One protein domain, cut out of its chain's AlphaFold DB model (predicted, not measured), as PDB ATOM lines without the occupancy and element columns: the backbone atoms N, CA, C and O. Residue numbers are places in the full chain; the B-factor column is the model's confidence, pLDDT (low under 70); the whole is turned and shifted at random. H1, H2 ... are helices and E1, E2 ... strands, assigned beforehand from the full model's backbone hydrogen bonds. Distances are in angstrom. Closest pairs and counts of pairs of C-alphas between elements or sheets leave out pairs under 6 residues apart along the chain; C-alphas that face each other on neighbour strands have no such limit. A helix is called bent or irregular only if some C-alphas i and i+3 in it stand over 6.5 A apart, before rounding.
ATOM      1  N   PRO A  58     337.252 331.544 417.651       62.22
ATOM      2  CA  PRO A  58     338.510 330.926 418.005       62.22
ATOM      3  C   PRO A  58     338.915 329.933 416.917       62.22
ATOM      4  O   PRO A  58     338.104 329.151 416.408       62.22
ATOM      5  N   ALA A  59     340.185 329.998 416.519       65.75
ATOM      6  CA  ALA A  59     340.734 329.060 415.557       65.75
ATOM      7  C   ALA A  59     340.617 327.645 416.136       65.75
ATOM      8  O   ALA A  59     341.280 327.303 417.114       65.75
ATOM      9  N   LEU A  60     339.760 326.824 415.529       74.06
ATOM     10  CA  LEU A  60     339.586 325.440 415.943       74.06
ATOM     11  C   LEU A  60     340.777 324.613 415.471       74.06
ATOM     12  O   LEU A  60     341.275 324.792 414.352       74.06
ATOM     13  N   GLN A  61     341.217 323.682 416.315       79.44
ATOM     14  CA  GLN A  61     342.226 322.719 415.904       79.44
ATOM     15  C   GLN A  61     341.649 321.793 414.820       79.44
ATOM     16  O   GLN A  61     340.469 321.438 414.870       79.44
ATOM     17  N   PRO A  62     342.450 321.402 413.813       81.12
ATOM     18  CA  PRO A  62     342.034 320.395 412.853       81.12
ATOM     19  C   PRO A  62     341.629 319.103 413.565       81.12
ATOM     20  O   PRO A  62     342.364 318.589 414.408       81.12
ATOM     21  N   LEU A  63     340.461 318.573 413.216       82.31
ATOM     22  CA  LEU A  63     339.990 317.303 413.747       82.31
ATOM     23  C   LEU A  63     340.708 316.178 413.019       82.31
ATOM     24  O   LEU A  63     340.659 316.086 411.790       82.31
ATOM     25  N   ASN A  64     341.347 315.308 413.791       86.88
ATOM     26  CA  ASN A  64     341.975 314.108 413.270       86.88
ATOM     27  C   ASN A  64     340.995 312.941 413.351       86.88
ATOM     28  O   ASN A  64     340.281 312.758 414.335       86.88
ATOM     29  N   CYS A  65     340.985 312.130 412.303       87.06
ATOM     30  CA  CYS A  65     340.212 310.910 412.236       87.06
ATOM     31  C   CYS A  65     340.665 309.960 413.357       87.06
ATOM     32  O   CYS A  65     341.825 309.548 413.339       87.06
ATOM     33  N   PRO A  66     339.784 309.512 414.268       87.94
ATOM     34  CA  PRO A  66     340.179 308.604 415.347       87.94
ATOM     35  C   PRO A  66     340.668 307.241 414.831       87.94
ATOM     36  O   PRO A  66     341.477 306.594 415.483       87.94
ATOM     37  N   ALA A  67     340.220 306.814 413.643       91.38
ATOM     38  CA  ALA A  67     340.628 305.541 413.046       91.38
ATOM     39  C   ALA A  67     342.000 305.566 412.339       91.38
ATOM     40  O   ALA A  67     342.704 304.562 412.353       91.38
ATOM     41  N   CYS A  68     342.382 306.672 411.685       90.00
ATOM     42  CA  CYS A  68     343.579 306.712 410.831       90.00
ATOM     43  C   CYS A  68     344.460 307.959 411.013       90.00
ATOM     44  O   CYS A  68     345.424 308.131 410.275       90.00
ATOM     45  N   GLY A  69     344.114 308.862 411.934       85.56
ATOM     46  CA  GLY A  69     344.867 310.084 412.236       85.56
ATOM     47  C   GLY A  69     344.819 311.182 411.169       85.56
ATOM     48  O   GLY A  69     345.350 312.262 411.399       85.56
ATOM     49  N   ALA A  70     344.191 310.948 410.014       84.06
ATOM     50  CA  ALA A  70     344.124 311.934 408.936       84.06
ATOM     51  C   ALA A  70     343.147 313.079 409.254       84.06
ATOM     52  O   ALA A  70     342.120 312.843 409.885       84.06
ATOM     53  N   GLY A  71     343.422 314.294 408.770       80.31
ATOM     54  CA  GLY A  71     342.522 315.441 408.942       80.31
ATOM     55  C   GLY A  71     341.142 315.208 408.307       80.31
ATOM     56  O   GLY A  71     341.054 314.738 407.170       80.31
ATOM     57  N   VAL A  72     340.066 315.517 409.038       82.44
ATOM     58  CA  VAL A  72     338.671 315.270 408.618       82.44
ATOM     59  C   VAL A  72     337.939 316.581 408.325       82.44
ATOM     60  O   VAL A  72     337.642 317.310 409.272       82.44
ATOM     61  N   PRO A  73     337.600 316.891 407.061       76.94
ATOM     62  CA  PRO A  73     336.959 318.155 406.703       76.94
ATOM     63  C   PRO A  73     335.678 318.396 407.518       76.94
ATOM     64  O   PRO A  73     334.873 317.486 407.725       76.94
ATOM     65  N   LEU A  74     335.495 319.636 407.977       74.38
ATOM     66  CA  LEU A  74     334.271 320.066 408.652       74.38
ATOM     67  C   LEU A  74     333.201 320.341 407.580       74.38
ATOM     68  O   LEU A  74     333.255 321.387 406.939       74.38
ATOM     69  N   ASP A  75     332.281 319.400 407.354       70.94
ATOM     70  CA  ASP A  75     331.229 319.504 406.325       70.94
ATOM     71  C   ASP A  75     329.803 319.444 406.925       70.94
ATOM     72  O   ASP A  75     329.599 319.043 408.076       70.94
ATOM     73  N   GLU A  76     328.797 319.876 406.157       64.31
ATOM     74  CA  GLU A  76     327.451 320.255 406.627       64.31
ATOM     75  C   GLU A  76     326.535 319.118 407.093       64.31
ATOM     76  O   GLU A  76     325.515 319.409 407.710       64.31
ATOM     77  N   SER A  77     326.840 317.843 406.847       61.34
ATOM     78  CA  SER A  77     325.909 316.751 407.192       61.34
ATOM     79  C   SER A  77     326.544 315.612 407.980       61.34
ATOM     80  O   SER A  77     325.907 315.111 408.908       61.34
ATOM     81  N   LYS A  78     327.792 315.230 407.672       68.69
ATOM     82  CA  LYS A  78     328.533 314.163 408.359       68.69
ATOM     83  C   LYS A  78     330.043 314.341 408.208       68.69
ATOM     84  O   LYS A  78     330.529 314.543 407.097       68.69
ATOM     85  N   MET A  79     330.794 314.173 409.297       78.44
ATOM     86  CA  MET A  79     332.252 314.071 409.215       78.44
ATOM     87  C   MET A  79     332.633 312.678 408.728       78.44
ATOM     88  O   MET A  79     332.585 311.713 409.488       78.44
ATOM     89  N   THR A  80     333.005 312.586 407.453       84.31
ATOM     90  CA  THR A  80     333.508 311.351 406.844       84.31
ATOM     91  C   THR A  80     334.994 311.510 406.571       84.31
ATOM     92  O   THR A  80     335.413 312.452 405.897       84.31
ATOM     93  N   CYS A  81     335.819 310.597 407.081       84.94
ATOM     94  CA  CYS A  81     337.244 310.634 406.770       84.94
ATOM     95  C   CYS A  81     337.478 310.333 405.282       84.94
ATOM     96  O   CYS A  81     337.102 309.271 404.795       84.94
ATOM     97  N   VAL A  82     338.180 311.212 404.566       82.56
ATOM     98  CA  VAL A  82     338.485 311.010 403.136       82.56
ATOM     99  C   VAL A  82     339.375 309.776 402.905       82.56
ATOM    100  O   VAL A  82     339.261 309.116 401.875       82.56
ATOM    101  N   HIS A  83     340.227 309.425 403.877       85.19
ATOM    102  CA  HIS A  83     341.144 308.286 403.776       85.19
ATOM    103  C   HIS A  83     340.499 306.940 404.122       85.19
ATOM    104  O   HIS A  83     340.602 306.002 403.337       85.19
ATOM    105  N   CYS A  84     339.855 306.823 405.289       88.75
ATOM    106  CA  CYS A  84     339.315 305.543 405.771       88.75
ATOM    107  C   CYS A  84     337.787 305.423 405.681       88.75
ATOM    108  O   CYS A  84     337.248 304.359 405.969       88.75
ATOM    109  N   ARG A  85     337.089 306.494 405.280       90.12
ATOM    110  CA  ARG A  85     335.622 306.580 405.137       90.12
ATOM    111  C   ARG A  85     334.808 306.332 406.406       90.12
ATOM    112  O   ARG A  85     333.592 306.212 406.318       90.12
ATOM    113  N   ALA A  86     335.440 306.276 407.575       90.06
ATOM    114  CA  ALA A  86     334.701 306.186 408.824       90.06
ATOM    115  C   ALA A  86     333.941 307.499 409.099       90.06
ATOM    116  O   ALA A  86     334.452 308.591 408.824       90.06
ATOM    117  N   GLU A  87     332.705 307.359 409.586       89.50
ATOM    118  CA  GLU A  87     331.807 308.454 409.971       89.50
ATOM    119  C   GLU A  87     331.904 308.698 411.484       89.50
ATOM    120  O   GLU A  87     331.913 307.743 412.265       89.50
ATOM    121  N   PHE A  88     331.938 309.965 411.909       84.56
ATOM    122  CA  PHE A  88     331.982 310.335 413.332       84.56
ATOM    123  C   PHE A  88     331.031 311.500 413.637       84.56
ATOM    124  O   PHE A  88     330.817 312.359 412.772       84.56
ATOM    125  N   PRO A  89     330.467 311.564 414.858       84.31
ATOM    126  CA  PRO A  89     329.661 312.701 415.277       84.31
ATOM    127  C   PRO A  89     330.520 313.964 415.411       84.31
ATOM    128  O   PRO A  89     331.687 313.908 415.801       84.31
ATOM    129  N   VAL A  90     329.919 315.111 415.095       83.19
ATOM    130  CA  VAL A  90     330.547 316.424 415.280       83.19
ATOM    131  C   VAL A  90     330.612 316.730 416.778       83.19
ATOM    132  O   VAL A  90     329.575 316.629 417.434       83.19
ATOM    133  N   PRO A  91     331.779 317.092 417.346       84.94
ATOM    134  CA  PRO A  91     331.839 317.506 418.743       84.94
ATOM    135  C   PRO A  91     330.957 318.746 418.975       84.94
ATOM    136  O   PRO A  91     330.946 319.629 418.115       84.94
ATOM    137  N   PRO A  92     330.257 318.856 420.119       82.06
ATOM    138  CA  PRO A  92     329.312 319.951 420.373       82.06
ATOM    139  C   PRO A  92     329.973 321.336 420.287       82.06
ATOM    140  O   PRO A  92     329.390 322.274 419.758       82.06
ATOM    141  N   GLU A  93     331.244 321.442 420.687       79.56
ATOM    142  CA  GLU A  93     332.053 322.668 420.590       79.56
ATOM    143  C   GLU A  93     332.252 323.167 419.143       79.56
ATOM    144  O   GLU A  93     332.543 324.338 418.912       79.56
ATOM    145  N   TYR A  94     332.101 322.286 418.151       80.88
ATOM    146  CA  TYR A  94     332.281 322.601 416.733       80.88
ATOM    147  C   TYR A  94     330.950 322.918 416.045       80.88
ATOM    148  O   TYR A  94     330.960 323.344 414.889       80.88
ATOM    149  N   GLU A  95     329.812 322.712 416.711       80.69
ATOM    150  CA  GLU A  95     328.490 322.854 416.102       80.69
ATOM    151  C   GLU A  95     328.142 324.323 415.827       80.69
ATOM    152  O   GLU A  95     327.766 324.652 414.702       80.69
ATOM    153  N   GLU A  96     328.387 325.223 416.784       74.94
ATOM    154  CA  GLU A  96     328.185 326.673 416.609       74.94
ATOM    155  C   GLU A  96     329.092 327.259 415.517       74.94
ATOM    156  O   GLU A  96     328.674 328.059 414.679       74.94
ATOM    157  N   VAL A  97     330.354 326.828 415.472       74.69
ATOM    158  CA  VAL A  97     331.290 327.300 414.447       74.69
ATOM    159  C   VAL A  97     330.936 326.727 413.073       74.69
ATOM    160  O   VAL A  97     331.123 327.392 412.051       74.69
ATOM    161  N   ARG A  98     330.398 325.506 413.024       76.62
ATOM    162  CA  ARG A  98     329.915 324.877 411.793       76.62
ATOM    163  C   ARG A  98     328.705 325.612 411.226       76.62
ATOM    164  O   ARG A  98     328.706 325.875 410.026       76.62
ATOM    165  N   THR A  99     327.713 325.974 412.043       77.06
ATOM    166  CA  THR A  99     326.534 326.720 411.566       77.06
ATOM    167  C   THR A  99     326.925 328.101 411.039       77.06
ATOM    168  O   THR A  99     326.555 328.448 409.917       77.06
ATOM    169  N   ALA A 100     327.777 328.835 411.764       70.75
ATOM    170  CA  ALA A 100     328.299 330.125 411.308       70.75
ATOM    171  C   ALA A 100     329.079 330.013 409.979       70.75
ATOM    172  O   ALA A 100     328.994 330.881 409.107       70.75
ATOM    173  N   ARG A 101     329.835 328.924 409.786       74.25
ATOM    174  CA  ARG A 101     330.590 328.677 408.545       74.25
ATOM    175  C   ARG A 101     329.716 328.248 407.377       74.25
ATOM    176  O   ARG A 101     330.007 328.666 406.259       74.25
ATOM    177  N   ALA A 102     328.665 327.471 407.622       77.50
ATOM    178  CA  ALA A 102     327.670 327.124 406.610       77.50
ATOM    179  C   ALA A 102     326.991 328.392 406.062       77.50
ATOM    180  O   ALA A 102     326.903 328.599 404.851       77.50
ATOM    181  N   GLU A 103     326.615 329.317 406.950       73.75
ATOM    182  CA  GLU A 103     326.060 330.608 406.547       73.75
ATOM    183  C   GLU A 103     327.070 331.450 405.749       73.75
ATOM    184  O   GLU A 103     326.747 332.006 404.693       73.75
ATOM    185  N   ALA A 104     328.328 331.500 406.194       71.88
ATOM    186  CA  ALA A 104     329.389 332.186 405.463       71.88
ATOM    187  C   ALA A 104     329.648 331.562 404.075       71.88
ATOM    188  O   ALA A 104     329.862 332.297 403.106       71.88
ATOM    189  N   ALA A 105     329.586 330.232 403.948       77.12
ATOM    190  CA  ALA A 105     329.729 329.522 402.677       77.12
ATOM    191  C   ALA A 105     328.563 329.826 401.729       77.12
ATOM    192  O   ALA A 105     328.783 330.133 400.556       77.12
ATOM    193  N   LYS A 106     327.327 329.858 402.246       79.50
ATOM    194  CA  LYS A 106     326.139 330.283 401.491       79.50
ATOM    195  C   LYS A 106     326.302 331.708 400.950       79.50
ATOM    196  O   LYS A 106     326.049 331.954 399.771       79.50
ATOM    197  N   ASN A 107     326.775 332.632 401.785       71.75
ATOM    198  CA  ASN A 107     327.038 334.016 401.384       71.75
ATOM    199  C   ASN A 107     328.124 334.121 400.304       71.75
ATOM    200  O   ASN A 107     328.006 334.934 399.383       71.75
ATOM    201  N   LEU A 108     329.158 333.285 400.386       76.44
ATOM    202  CA  LEU A 108     330.225 333.234 399.393       76.44
ATOM    203  C   LEU A 108     329.725 332.687 398.044       76.44
ATOM    204  O   LEU A 108     329.986 333.307 397.015       76.44
ATOM    205  N   HIS A 109     328.914 331.626 398.037       80.88
ATOM    206  CA  HIS A 109     328.274 331.127 396.813       80.88
ATOM    207  C   HIS A 109     327.328 332.151 396.171       80.88
ATOM    208  O   HIS A 109     327.281 332.280 394.945       80.88
ATOM    209  N   LEU A 110     326.582 332.916 396.977       76.94
ATOM    210  CA  LEU A 110     325.767 334.017 396.459       76.94
ATOM    211  C   LEU A 110     326.646 335.082 395.791       76.94
ATOM    212  O   LEU A 110     326.344 335.505 394.675       76.94
ATOM    213  N   ALA A 111     327.753 335.475 396.427       74.81
ATOM    214  CA  ALA A 111     328.696 336.435 395.856       74.81
ATOM    215  C   ALA A 111     329.305 335.938 394.531       74.81
ATOM    216  O   ALA A 111     329.398 336.709 393.576       74.81
ATOM    217  N   GLU A 112     329.656 334.654 394.431       80.19
ATOM    218  CA  GLU A 112     330.118 334.043 393.177       80.19
ATOM    219  C   GLU A 112     329.054 334.089 392.079       80.19
ATOM    220  O   GLU A 112     329.356 334.439 390.935       80.19
ATOM    221  N   ARG A 113     327.796 333.778 392.412       81.88
ATOM    222  CA  ARG A 113     326.681 333.861 391.460       81.88
ATOM    223  C   ARG A 113     326.514 335.285 390.933       81.88
ATOM    224  O   ARG A 113     326.415 335.469 389.720       81.88
ATOM    225  N   TYR A 114     326.525 336.284 391.815       75.44
ATOM    226  CA  TYR A 114     326.450 337.689 391.409       75.44
ATOM    227  C   TYR A 114     327.649 338.108 390.565       75.44
ATOM    228  O   TYR A 114     327.466 338.793 389.562       75.44
ATOM    229  N   TRP A 115     328.855 337.652 390.911       78.44
ATOM    230  CA  TRP A 115     330.046 337.902 390.107       78.44
ATOM    231  C   TRP A 115     329.914 337.315 388.696       78.44
ATOM    232  O   TRP A 115     330.210 338.014 387.731       78.44
ATOM    233  N   ARG A 116     329.410 336.081 388.544       81.69
ATOM    234  CA  ARG A 116     329.183 335.465 387.220       81.69
ATOM    235  C   ARG A 116     328.142 336.219 386.398       81.69
ATOM    236  O   ARG A 116     328.325 336.428 385.203       81.69
ATOM    237  N   ILE A 117     327.050 336.647 387.026       80.12
ATOM    238  CA  ILE A 117     326.039 337.470 386.351       80.12
ATOM    239  C   ILE A 117     326.679 338.787 385.901       80.12
ATOM    240  O   ILE A 117     326.595 339.150 384.729       80.12
ATOM    241  N   ALA A 118     327.384 339.468 386.804       77.50
ATOM    242  CA  ALA A 118     328.054 340.727 386.515       77.50
ATOM    243  C   ALA A 118     329.129 340.582 385.426       77.50
ATOM    244  O   ALA A 118     329.237 341.459 384.572       77.50
ATOM    245  N   SER A 119     329.880 339.476 385.393       81.19
ATOM    246  CA  SER A 119     330.899 339.215 384.370       81.19
ATOM    247  C   SER A 119     330.283 338.954 382.994       81.19
ATOM    248  O   SER A 119     330.781 339.476 381.994       81.19
ATOM    249  N   VAL A 120     329.155 338.237 382.928       81.12
ATOM    250  CA  VAL A 120     328.384 338.067 381.689       81.12
ATOM    251  C   VAL A 120     327.827 339.410 381.220       81.12
ATOM    252  O   VAL A 120     327.989 339.755 380.047       81.12
ATOM    253  N   LEU A 121     327.232 340.206 382.115       78.69
ATOM    254  CA  LEU A 121     326.721 341.541 381.783       78.69
ATOM    255  C   LEU A 121     327.837 342.471 381.293       78.69
ATOM    256  O   LEU A 121     327.656 343.191 380.315       78.69
ATOM    257  N   ALA A 122     329.003 342.418 381.933       80.81
ATOM    258  CA  ALA A 122     330.173 343.210 381.576       80.81
ATOM    259  C   ALA A 122     330.964 342.649 380.383       80.81
ATOM    260  O   ALA A 122     331.934 343.278 379.946       80.81
ATOM    261  N   ILE A 195     338.673 337.728 386.667       66.00
ATOM    262  CA  ILE A 195     338.961 336.331 386.984       66.00
ATOM    263  C   ILE A 195     338.854 335.545 385.681       66.00
ATOM    264  O   ILE A 195     337.767 335.198 385.224       66.00
ATOM    265  N   LYS A 196     339.999 335.261 385.057       63.59
ATOM    266  CA  LYS A 196     340.047 334.325 383.930       63.59
ATOM    267  C   LYS A 196     339.667 332.945 384.453       63.59
ATOM    268  O   LYS A 196     340.480 332.313 385.130       63.59
ATOM    269  N   GLU A 197     338.459 332.486 384.134       64.00
ATOM    270  CA  GLU A 197     338.047 331.107 384.389       64.00
ATOM    271  C   GLU A 197     339.075 330.177 383.741       64.00
ATOM    272  O   GLU A 197     339.239 330.105 382.521       64.00
ATOM    273  N   THR A 198     339.860 329.511 384.579       64.50
ATOM    274  CA  THR A 198     340.803 328.504 384.109       64.50
ATOM    275  C   THR A 198     340.045 327.193 383.972       64.50
ATOM    276  O   THR A 198     339.173 326.894 384.782       64.50
ATOM    277  N   LYS A 199     340.406 326.350 382.993       65.00
ATOM    278  CA  LYS A 199     339.839 324.990 382.861       65.00
ATOM    279  C   LYS A 199     339.976 324.154 384.145       65.00
ATOM    280  O   LYS A 199     339.253 323.179 384.315       65.00
ATOM    281  N   ALA A 200     340.879 324.545 385.048       60.25
ATOM    282  CA  ALA A 200     341.018 323.964 386.376       60.25
ATOM    283  C   ALA A 200     339.751 324.124 387.236       60.25
ATOM    284  O   ALA A 200     339.459 323.231 388.018       60.25
ATOM    285  N   ALA A 201     338.953 325.182 387.037       65.69
ATOM    286  CA  ALA A 201     337.706 325.410 387.768       65.69
ATOM    287  C   ALA A 201     336.615 324.352 387.484       65.69
ATOM    288  O   ALA A 201     335.634 324.267 388.212       65.69
ATOM    289  N   ALA A 202     336.767 323.527 386.443       68.06
ATOM    290  CA  ALA A 202     335.721 322.616 385.975       68.06
ATOM    291  C   ALA A 202     335.628 321.273 386.731       68.06
ATOM    292  O   ALA A 202     334.721 320.495 386.450       68.06
ATOM    293  N   LYS A 203     336.557 320.958 387.644       81.81
ATOM    294  CA  LYS A 203     336.579 319.679 388.385       81.81
ATOM    295  C   LYS A 203     336.502 319.903 389.892       81.81
ATOM    296  O   LYS A 203     336.788 321.006 390.345       81.81
ATOM    297  N   ASP A 204     336.177 318.867 390.655       84.19
ATOM    298  CA  ASP A 204     336.331 318.892 392.113       84.19
ATOM    299  C   ASP A 204     337.820 318.832 392.490       84.19
ATOM    300  O   ASP A 204     338.619 318.172 391.818       84.19
ATOM    301  N   GLU A 205     338.211 319.539 393.546       83.75
ATOM    302  CA  GLU A 205     339.599 319.612 394.016       83.75
ATOM    303  C   GLU A 205     339.648 319.691 395.540       83.75
ATOM    304  O   GLU A 205     338.867 320.407 396.163       83.75
ATOM    305  N   ILE A 206     340.591 318.972 396.147       83.19
ATOM    306  CA  ILE A 206     340.894 319.086 397.575       83.19
ATOM    307  C   ILE A 206     342.245 319.775 397.693       83.19
ATOM    308  O   ILE A 206     343.234 319.311 397.125       83.19
ATOM    309  N   SER A 207     342.297 320.876 398.434       84.50
ATOM    310  CA  SER A 207     343.549 321.564 398.747       84.50
ATOM    311  C   SER A 207     343.671 321.799 400.247       84.50
ATOM    312  O   SER A 207     342.690 321.723 400.981       84.50
ATOM    313  N   ASN A 208     344.884 322.064 400.721       82.44
ATOM    314  CA  ASN A 208     345.129 322.308 402.139       82.44
ATOM    315  C   ASN A 208     345.125 323.807 402.433       82.44
ATOM    316  O   ASN A 208     345.714 324.611 401.703       82.44
ATOM    317  N   CYS A 209     344.490 324.185 403.540       81.50
ATOM    318  CA  CYS A 209     344.479 325.553 404.023       81.50
ATOM    319  C   CYS A 209     345.906 326.021 404.316       81.50
ATOM    320  O   CYS A 209     346.610 325.415 405.119       81.50
ATOM    321  N   LYS A 210     346.317 327.156 403.748       79.06
ATOM    322  CA  LYS A 210     347.641 327.737 404.033       79.06
ATOM    323  C   LYS A 210     347.791 328.251 405.469       79.06
ATOM    324  O   LYS A 210     348.915 328.463 405.900       79.06
ATOM    325  N   ASN A 211     346.682 328.495 406.173       79.19
ATOM    326  CA  ASN A 211     346.703 329.040 407.530       79.19
ATOM    327  C   ASN A 211     346.775 327.939 408.599       79.19
ATOM    328  O   ASN A 211     347.624 328.006 409.475       79.19
ATOM    329  N   CYS A 212     345.915 326.917 408.516       77.88
ATOM    330  CA  CYS A 212     345.839 325.859 409.535       77.88
ATOM    331  C   CYS A 212     346.166 324.448 409.021       77.88
ATOM    332  O   CYS A 212     346.070 323.491 409.782       77.88
ATOM    333  N   GLY A 213     346.487 324.283 407.734       82.50
ATOM    334  CA  GLY A 213     346.763 322.981 407.116       82.50
ATOM    335  C   GLY A 213     345.535 322.103 406.853       82.50
ATOM    336  O   GLY A 213     345.659 321.104 406.154       82.50
ATOM    337  N   GLY A 214     344.353 322.465 407.363       82.00
ATOM    338  CA  GLY A 214     343.135 321.669 407.206       82.00
ATOM    339  C   GLY A 214     342.674 321.529 405.751       82.00
ATOM    340  O   GLY A 214     342.831 322.457 404.958       82.00
ATOM    341  N   ALA A 215     342.087 320.379 405.411       82.75
ATOM    342  CA  ALA A 215     341.577 320.103 404.069       82.75
ATOM    343  C   ALA A 215     340.398 321.024 403.699       82.75
ATOM    344  O   ALA A 215     339.531 321.311 404.526       82.75
ATOM    345  N   ILE A 216     340.374 321.475 402.446       85.12
ATOM    346  CA  ILE A 216     339.346 322.334 401.854       85.12
ATOM    347  C   ILE A 216     338.878 321.687 400.558       85.12
ATOM    348  O   ILE A 216     339.682 321.431 399.659       85.12
ATOM    349  N   HIS A 217     337.574 321.451 400.466       84.19
ATOM    350  CA  HIS A 217     336.931 320.906 399.280       84.19
ATOM    351  C   HIS A 217     336.404 322.046 398.406       84.19
ATOM    352  O   HIS A 217     335.628 322.876 398.868       84.19
ATOM    353  N   PHE A 218     336.823 322.063 397.146       85.31
ATOM    354  CA  PHE A 218     336.285 322.919 396.094       85.31
ATOM    355  C   PHE A 218     335.417 322.056 395.184       85.31
ATOM    356  O   PHE A 218     335.914 321.067 394.632       85.31
ATOM    357  N   ARG A 219     334.144 322.420 395.010       85.88
ATOM    358  CA  ARG A 219     333.268 321.762 394.036       85.88
ATOM    359  C   ARG A 219     333.556 322.290 392.631       85.88
ATOM    360  O   ARG A 219     334.172 323.344 392.437       85.88
ATOM    361  N   ALA A 220     333.118 321.552 391.620       84.94
ATOM    362  CA  ALA A 220     333.185 321.985 390.234       84.94
ATOM    363  C   ALA A 220     332.469 323.339 390.050       84.94
ATOM    364  O   ALA A 220     331.277 323.483 390.312       84.94
ATOM    365  N   GLY A 221     333.213 324.329 389.562       81.56
ATOM    366  CA  GLY A 221     332.767 325.703 389.361       81.56
ATOM    367  C   GLY A 221     333.110 326.662 390.505       81.56
ATOM    368  O   GLY A 221     333.124 327.868 390.258       81.56
ATOM    369  N   ASP A 222     333.423 326.179 391.706       82.50
ATOM    370  CA  ASP A 222     333.720 327.062 392.839       82.50
ATOM    371  C   ASP A 222     334.996 327.873 392.565       82.50
ATOM    372  O   ASP A 222     336.029 327.342 392.126       82.50
ATOM    373  N   LEU A 223     334.927 329.179 392.822       79.00
ATOM    374  CA  LEU A 223     336.058 330.103 392.714       79.00
ATOM    375  C   LEU A 223     336.766 330.244 394.068       79.00
ATOM    376  O   LEU A 223     337.988 330.441 394.124       79.00
ATOM    377  N   ALA A 224     336.010 330.110 395.155       81.88
ATOM    378  CA  ALA A 224     336.469 330.186 396.525       81.88
ATOM    379  C   ALA A 224     335.735 329.187 397.429       81.88
ATOM    380  O   ALA A 224     334.597 328.807 397.191       81.88
ATOM    381  N   ALA A 225     336.409 328.780 398.498       84.25
ATOM    382  CA  ALA A 225     335.858 327.943 399.552       84.25
ATOM    383  C   ALA A 225     336.401 328.413 400.902       84.25
ATOM    384  O   ALA A 225     337.544 328.875 401.015       84.25
ATOM    385  N   LEU A 226     335.586 328.308 401.948       81.19
ATOM    386  CA  LEU A 226     336.014 328.605 403.312       81.19
ATOM    387  C   LEU A 226     336.702 327.386 403.912       81.19
ATOM    388  O   LEU A 226     336.239 326.255 403.768       81.19
ATOM    389  N   CYS A 227     337.794 327.613 404.635       82.38
ATOM    390  CA  CYS A 227     338.362 326.553 405.444       82.38
ATOM    391  C   CYS A 227     337.397 326.198 406.579       82.38
ATOM    392  O   CYS A 227     337.123 327.028 407.450       82.38
ATOM    393  N   GLY A 228     336.979 324.935 406.629       78.31
ATOM    394  CA  GLY A 228     336.111 324.409 407.679       78.31
ATOM    395  C   GLY A 228     336.691 324.472 409.097       78.31
ATOM    396  O   GLY A 228     335.944 324.190 410.022       78.31
ATOM    397  N   TYR A 229     337.963 324.862 409.300       77.38
ATOM    398  CA  TYR A 229     338.630 324.902 410.619       77.38
ATOM    399  C   TYR A 229     339.036 326.285 411.119       77.38
ATOM    400  O   TYR A 229     338.745 326.625 412.264       77.38
ATOM    401  N   CYS A 230     339.691 327.092 410.284       74.19
ATOM    402  CA  CYS A 230     340.085 328.452 410.660       74.19
ATOM    403  C   CYS A 230     339.163 329.527 410.076       74.19
ATOM    404  O   CYS A 230     339.358 330.700 410.361       74.19
ATOM    405  N   GLY A 231     338.188 329.159 409.234       68.81
ATOM    406  CA  GLY A 231     337.255 330.106 408.617       68.81
ATOM    407  C   GLY A 231     337.889 331.038 407.583       68.81
ATOM    408  O   GLY A 231     337.191 331.859 407.000       68.81
ATOM    409  N   VAL A 232     339.194 330.915 407.320       74.62
ATOM    410  CA  VAL A 232     339.872 331.706 406.292       74.62
ATOM    411  C   VAL A 232     339.334 331.297 404.926       74.62
ATOM    412  O   VAL A 232     339.320 330.110 404.584       74.62
ATOM    413  N   SER A 233     338.901 332.280 404.142       68.94
ATOM    414  CA  SER A 233     338.547 332.066 402.747       68.94
ATOM    415  C   SER A 233     339.797 331.720 401.955       68.94
ATOM    416  O   SER A 233     340.849 332.358 402.046       68.94
ATOM    417  N   THR A 234     339.685 330.672 401.161       72.44
ATOM    418  CA  THR A 234     340.732 330.266 400.242       72.44
ATOM    419  C   THR A 234     340.175 330.298 398.841       72.44
ATOM    420  O   THR A 234     339.073 329.832 398.570       72.44
ATOM    421  N   TYR A 235     340.946 330.889 397.947       72.69
ATOM    422  CA  TYR A 235     340.635 330.882 396.533       72.69
ATOM    423  C   TYR A 235     341.280 329.676 395.908       72.69
ATOM    424  O   TYR A 235     342.349 329.233 396.348       72.69
ATOM    425  N   ARG A 236     340.650 329.186 394.847       73.88
ATOM    426  CA  ARG A 236     341.197 328.076 394.093       73.88
ATOM    427  C   ARG A 236     342.626 328.421 393.678       73.88
ATOM    428  O   ARG A 236     342.865 329.475 393.084       73.88
ATOM    429  N   VAL A 237     343.589 327.579 394.056       58.41
ATOM    430  CA  VAL A 237     345.020 327.939 394.096       58.41
ATOM    431  C   VAL A 237     345.510 328.480 392.750       58.41
ATOM    432  O   VAL A 237     346.241 329.464 392.718       58.41
ATOM    433  N   ALA A 238     345.037 327.913 391.637       57.56
ATOM    434  CA  ALA A 238     345.361 328.379 390.289       57.56
ATOM    435  C   ALA A 238     344.898 329.822 390.000       57.56
ATOM    436  O   ALA A 238     345.611 330.581 389.345       57.56
ATOM    437  N   VAL A 239     343.729 330.220 390.509       61.94
ATOM    438  CA  VAL A 239     343.187 331.580 390.372       61.94
ATOM    439  C   VAL A 239     343.954 332.543 391.273       61.94
ATOM    440  O   VAL A 239     344.408 333.590 390.815       61.94
ATOM    441  N   ALA A 240     344.176 332.155 392.532       57.22
ATOM    442  CA  ALA A 240     344.902 332.964 393.507       57.22
ATOM    443  C   ALA A 240     346.344 333.247 393.067       57.22
ATOM    444  O   ALA A 240     346.805 334.377 393.166       57.22
ATOM    445  N   VAL A 241     347.048 332.227 392.565       56.28
ATOM    446  CA  VAL A 241     348.440 332.337 392.103       56.28
ATOM    447  C   VAL A 241     348.540 333.216 390.863       56.28
ATOM    448  O   VAL A 241     349.459 334.022 390.779       56.28
ATOM    449  N   LYS A 242     347.589 333.114 389.930       62.03
ATOM    450  CA  LYS A 242     347.592 333.938 388.719       62.03
ATOM    451  C   LYS A 242     347.310 335.411 389.024       62.03
ATOM    452  O   LYS A 242     348.070 336.266 388.596       62.03
ATOM    453  N   VAL A 243     346.291 335.697 389.839       60.19
ATOM    454  CA  VAL A 243     345.974 337.071 390.278       60.19
ATOM    455  C   VAL A 243     347.113 337.661 391.119       60.19
ATOM    456  O   VAL A 243     347.436 338.838 390.986       60.19
ATOM    457  N   ALA A 244     347.750 336.851 391.967       55.47
ATOM    458  CA  ALA A 244     348.916 337.255 392.748       55.47
ATOM    459  C   ALA A 244     350.136 337.563 391.864       55.47
ATOM    460  O   ALA A 244     350.788 338.585 392.072       55.47
ATOM    461  N   ALA A 245     350.410 336.729 390.854       57.81
ATOM    462  CA  ALA A 245     351.502 336.929 389.903       57.81
ATOM    463  C   ALA A 245     351.291 338.181 389.037       57.81
ATOM    464  O   ALA A 245     352.207 338.992 388.922       57.81
ATOM    465  N   ASP A 246     350.080 338.383 388.509       63.97
ATOM    466  CA  ASP A 246     349.738 339.550 387.683       63.97
ATOM    467  C   ASP A 246     349.786 340.865 388.493       63.97
ATOM    468  O   ASP A 246     350.062 341.929 387.944       63.97
ATOM    469  N   ALA A 247     349.563 340.801 389.813       61.12
ATOM    470  CA  ALA A 247     349.600 341.957 390.710       61.12
ATOM    471  C   ALA A 247     350.937 342.148 391.461       61.12
ATOM    472  O   ALA A 247     351.056 343.108 392.226       61.12
ATOM    473  N   GLY A 248     351.911 341.241 391.300       71.12
ATOM    474  CA  GLY A 248     353.176 341.249 392.048       71.12
ATOM    475  C   GLY A 248     353.020 341.073 393.567       71.12
ATOM    476  O   GLY A 248     353.852 341.566 394.327       71.12
ATOM    477  N   ARG A 249     351.944 340.424 394.030       65.06
ATOM    478  CA  ARG A 249     351.613 340.264 395.462       65.06
ATOM    479  C   ARG A 249     351.733 338.819 395.915       65.06
ATOM    480  O   ARG A 249     351.782 337.892 395.111       65.06
ATOM    481  N   THR A 250     351.747 338.606 397.228       64.69
ATOM    482  CA  THR A 250     351.696 337.249 397.780       64.69
ATOM    483  C   THR A 250     350.273 336.685 397.700       64.69
ATOM    484  O   THR A 250     349.289 337.400 397.876       64.69
ATOM    485  N   ALA A 251     350.134 335.368 397.510       52.66
ATOM    486  CA  ALA A 251     348.820 334.709 397.436       52.66
ATOM    487  C   ALA A 251     347.931 334.949 398.679       52.66
ATOM    488  O   ALA A 251     346.707 334.862 398.590       52.66
ATOM    489  N   ARG A 252     348.542 335.247 399.836       55.97
ATOM    490  CA  ARG A 252     347.837 335.571 401.084       55.97
ATOM    491  C   ARG A 252     347.187 336.955 401.009       55.97
ATOM    492  O   ARG A 252     345.998 337.071 401.296       55.97
ATOM    493  N   GLU A 253     347.919 337.971 400.563       57.91
ATOM    494  CA  GLU A 253     347.384 339.330 400.382       57.91
ATOM    495  C   GLU A 253     346.262 339.355 399.341       57.91
ATOM    496  O   GLU A 253     345.226 339.980 399.567       57.91
ATOM    497  N   SER A 254     346.418 338.609 398.244       53.06
ATOM    498  CA  SER A 254     345.392 338.494 397.202       53.06
ATOM    499  C   SER A 254     344.076 337.915 397.732       53.06
ATOM    500  O   SER A 254     343.012 338.374 397.328       53.06
ATOM    501  N   SER A 255     344.128 336.958 398.668       52.62
ATOM    502  CA  SER A 255     342.915 336.356 399.240       52.62
ATOM    503  C   SER A 255     342.116 337.318 400.129       52.62
ATOM    504  O   SER A 255     340.901 337.433 399.984       52.62
ATOM    505  N   ALA A 256     342.783 338.083 400.996       57.12
ATOM    506  CA  ALA A 256     342.104 339.051 401.857       57.12
ATOM    507  C   ALA A 256     341.458 340.183 401.040       57.12
ATOM    508  O   ALA A 256     340.331 340.601 401.312       57.12
ATOM    509  N   ILE A 257     342.154 340.642 399.997       58.19
ATOM    510  CA  ILE A 257     341.661 341.686 399.096       58.19
ATOM    511  C   ILE A 257     340.417 341.213 398.350       58.19
ATOM    512  O   ILE A 257     339.469 341.981 398.215       58.19
ATOM    513  N   LEU A 258     340.387 339.959 397.900       56.94
ATOM    514  CA  LEU A 258     339.298 339.492 397.056       56.94
ATOM    515  C   LEU A 258     337.980 339.304 397.827       56.94
ATOM    516  O   LEU A 258     336.928 339.549 397.252       56.94
ATOM    517  N   VAL A 259     337.997 338.975 399.129       61.47
ATOM    518  CA  VAL A 259     336.765 338.942 399.954       61.47
ATOM    519  C   VAL A 259     336.177 340.338 400.095       61.47
ATOM    520  O   VAL A 259     334.976 340.537 399.918       61.47
ATOM    521  N   VAL A 260     337.035 341.314 400.401       64.94
ATOM    522  CA  VAL A 260     336.633 342.720 400.511       64.94
ATOM    523  C   VAL A 260     336.115 343.219 399.164       64.94
ATOM    524  O   VAL A 260     335.073 343.868 399.117       64.94
ATOM    525  N   GLN A 261     336.776 342.850 398.064       61.78
ATOM    526  CA  GLN A 261     336.323 343.167 396.712       61.78
ATOM    527  C   GLN A 261     335.016 342.466 396.354       61.78
ATOM    528  O   GLN A 261     334.182 343.094 395.727       61.78
ATOM    529  N   MET A 262     334.788 341.215 396.760       66.19
ATOM    530  CA  MET A 262     333.536 340.500 396.491       66.19
ATOM    531  C   MET A 262     332.361 341.079 397.278       66.19
ATOM    532  O   MET A 262     331.259 341.151 396.740       66.19
ATOM    533  N   ARG A 263     332.580 341.540 398.516       69.25
ATOM    534  CA  ARG A 263     331.554 342.275 399.275       69.25
ATOM    535  C   ARG A 263     331.279 343.645 398.662       69.25
ATOM    536  O   ARG A 263     330.134 343.936 398.353       69.25
ATOM    537  N   ALA A 264     332.322 344.427 398.383       67.25
ATOM    538  CA  ALA A 264     332.177 345.710 397.692       67.25
ATOM    539  C   ALA A 264     331.526 345.542 396.311       67.25
ATOM    540  O   ALA A 264     330.751 346.385 395.865       67.25
ATOM    541  N   LEU A 265     331.802 344.425 395.636       65.94
ATOM    542  CA  LEU A 265     331.151 344.057 394.395       65.94
ATOM    543  C   LEU A 265     329.681 343.722 394.624       65.94
ATOM    544  O   LEU A 265     328.869 344.221 393.869       65.94
ATOM    545  N   LYS A 266     329.317 342.930 395.639       71.81
ATOM    546  CA  LYS A 266     327.909 342.659 395.968       71.81
ATOM    547  C   LYS A 266     327.145 343.965 396.190       71.81
ATOM    548  O   LYS A 266     326.130 344.176 395.536       71.81
ATOM    549  N   ASP A 267     327.675 344.841 397.040       71.88
ATOM    550  CA  ASP A 267     327.034 346.113 397.386       71.88
ATOM    551  C   ASP A 267     326.916 347.014 396.152       71.88
ATOM    552  O   ASP A 267     325.852 347.553 395.857       71.88
ATOM    553  N   SER A 268     327.991 347.107 395.365       66.88
ATOM    554  CA  SER A 268     327.972 347.892 394.135       66.88
ATOM    555  C   SER A 268     327.061 347.286 393.069       66.88
ATOM    556  O   SER A 268     326.363 348.026 392.395       66.88
ATOM    557  N   VAL A 269     326.999 345.963 392.918       67.31
ATOM    558  CA  VAL A 269     326.089 345.272 391.994       67.31
ATOM    559  C   VAL A 269     324.645 345.515 392.415       67.31
ATOM    560  O   VAL A 269     323.827 345.812 391.555       67.31
ATOM    561  N   GLU A 270     324.321 345.461 393.705       70.88
ATOM    562  CA  GLU A 270     322.972 345.744 394.203       70.88
ATOM    563  C   GLU A 270     322.574 347.210 393.959       70.88
ATOM    564  O   GLU A 270     321.501 347.481 393.413       70.88
ATOM    565  N   GLU A 271     323.476 348.154 394.236       74.12
ATOM    566  CA  GLU A 271     323.283 349.576 393.937       74.12
ATOM    567  C   GLU A 271     323.161 349.826 392.420       74.12
ATOM    568  O   GLU A 271     322.232 350.499 391.963       74.12
ATOM    569  N   TYR A 272     324.028 349.215 391.610       67.31
ATOM    570  CA  TYR A 272     324.053 349.385 390.158       67.31
ATOM    571  C   TYR A 272     322.940 348.649 389.429       67.31
ATOM    572  O   TYR A 272     322.579 349.107 388.354       67.31
ATOM    573  N   LEU A 273     322.396 347.546 389.952       67.38
ATOM    574  CA  LEU A 273     321.207 346.902 389.388       67.38
ATOM    575  C   LEU A 273     319.930 347.609 389.826       67.38
ATOM    576  O   LEU A 273     318.973 347.621 389.054       67.38
TER     577      LEU A 273
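Overview. This is residues 58 to 122 and 195 to 273 of the 350 residues of an uncharacterized protein of Acidobacteria bacterium OLB17 (UniProt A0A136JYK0). Two long helices, H1 and H4, meet toward their later ends as a V, with the small hairpin E3 and E4 in its mouth; a second hairpin, E1 and E2, sits beside E3. A looped head, residues 58 to 91, makes one end, and short H3 stands about perpendicular to H4 at its beginning. The printed part has 144 residues, of which 81 are in named elements, and these are mostly helix, 67 in helices and 14 in strands; the order along the chain is H1 H2 E1 E2 E3 E4 H3 H4, and both two-stranded sheets, E1 - E2 and E3 - E4, are antiparallel. It is compact, with a radius of gyration of the C-alphas of 16.2 A, yet elongated, spanning 50 by 30 by 27 A.

Along the chain. Residues 58 to 91 hold no named element, but 79 to 80 pair briefly with 87 to 88, antiparallel. H1, residues 92 to 121, runs 44.3 A from C-alpha 92 at (329.312, 319.951, 420.373); it is irregular, but only just, with C-alphas 93 and 96 6.8 A apart. H2 is 199 to 202, E1 205 to 208, E2 215 to 218, E3 224 to 226, E4 233 to 235 and H3 237 to 246, 14.1 A long. H4, 251 to 273, runs 31.2 A to C-alpha 273 at (321.207, 346.902, 389.388).

Arrangement. The closest C-alphas of H1 and E3, Ala 105 and Leu 226, are 6.4 A apart. N 225 and O 234 of E3 and E4 are within hydrogen-bond range at 2.9 A, as are N 207 and O 216 of E1 and E2. The closest C-alphas of E2 and E3, Phe 218 and Ala 225, are 6.1 A apart; those of E4 and H4, Tyr 235 and Ser 255, 6.5 A. H4 touches H1 with residues 262 to 269 alone, closest at C-alphas 266 and 111, 6.3 A, at a steep tilt of 63 degrees. H3 touches H4, about perpendicular at 90 degrees, closest at C-alphas 244 and 251, 5.3 A. H2 is close to H3 but not clearly touching, C-alphas 200 and 238 being 7.3 A apart. Every O i to N i+4 pair is within range in H3 and H4, and 24 of 26 in H1; H2 is too short for one.

Size, cuts and confidence. The farthest C-alphas, Ala 67 and Tyr 272, are 52.2 A apart. Residues 123 to 194 are not printed, leaving 12.4 A between C-alphas 122 and 195. Of the links printed whole, none is long. Mean pLDDT of the printed part is 74.4; 47 residues are under 70, among them 195 to 202, 237 to 247 and 249 to 265.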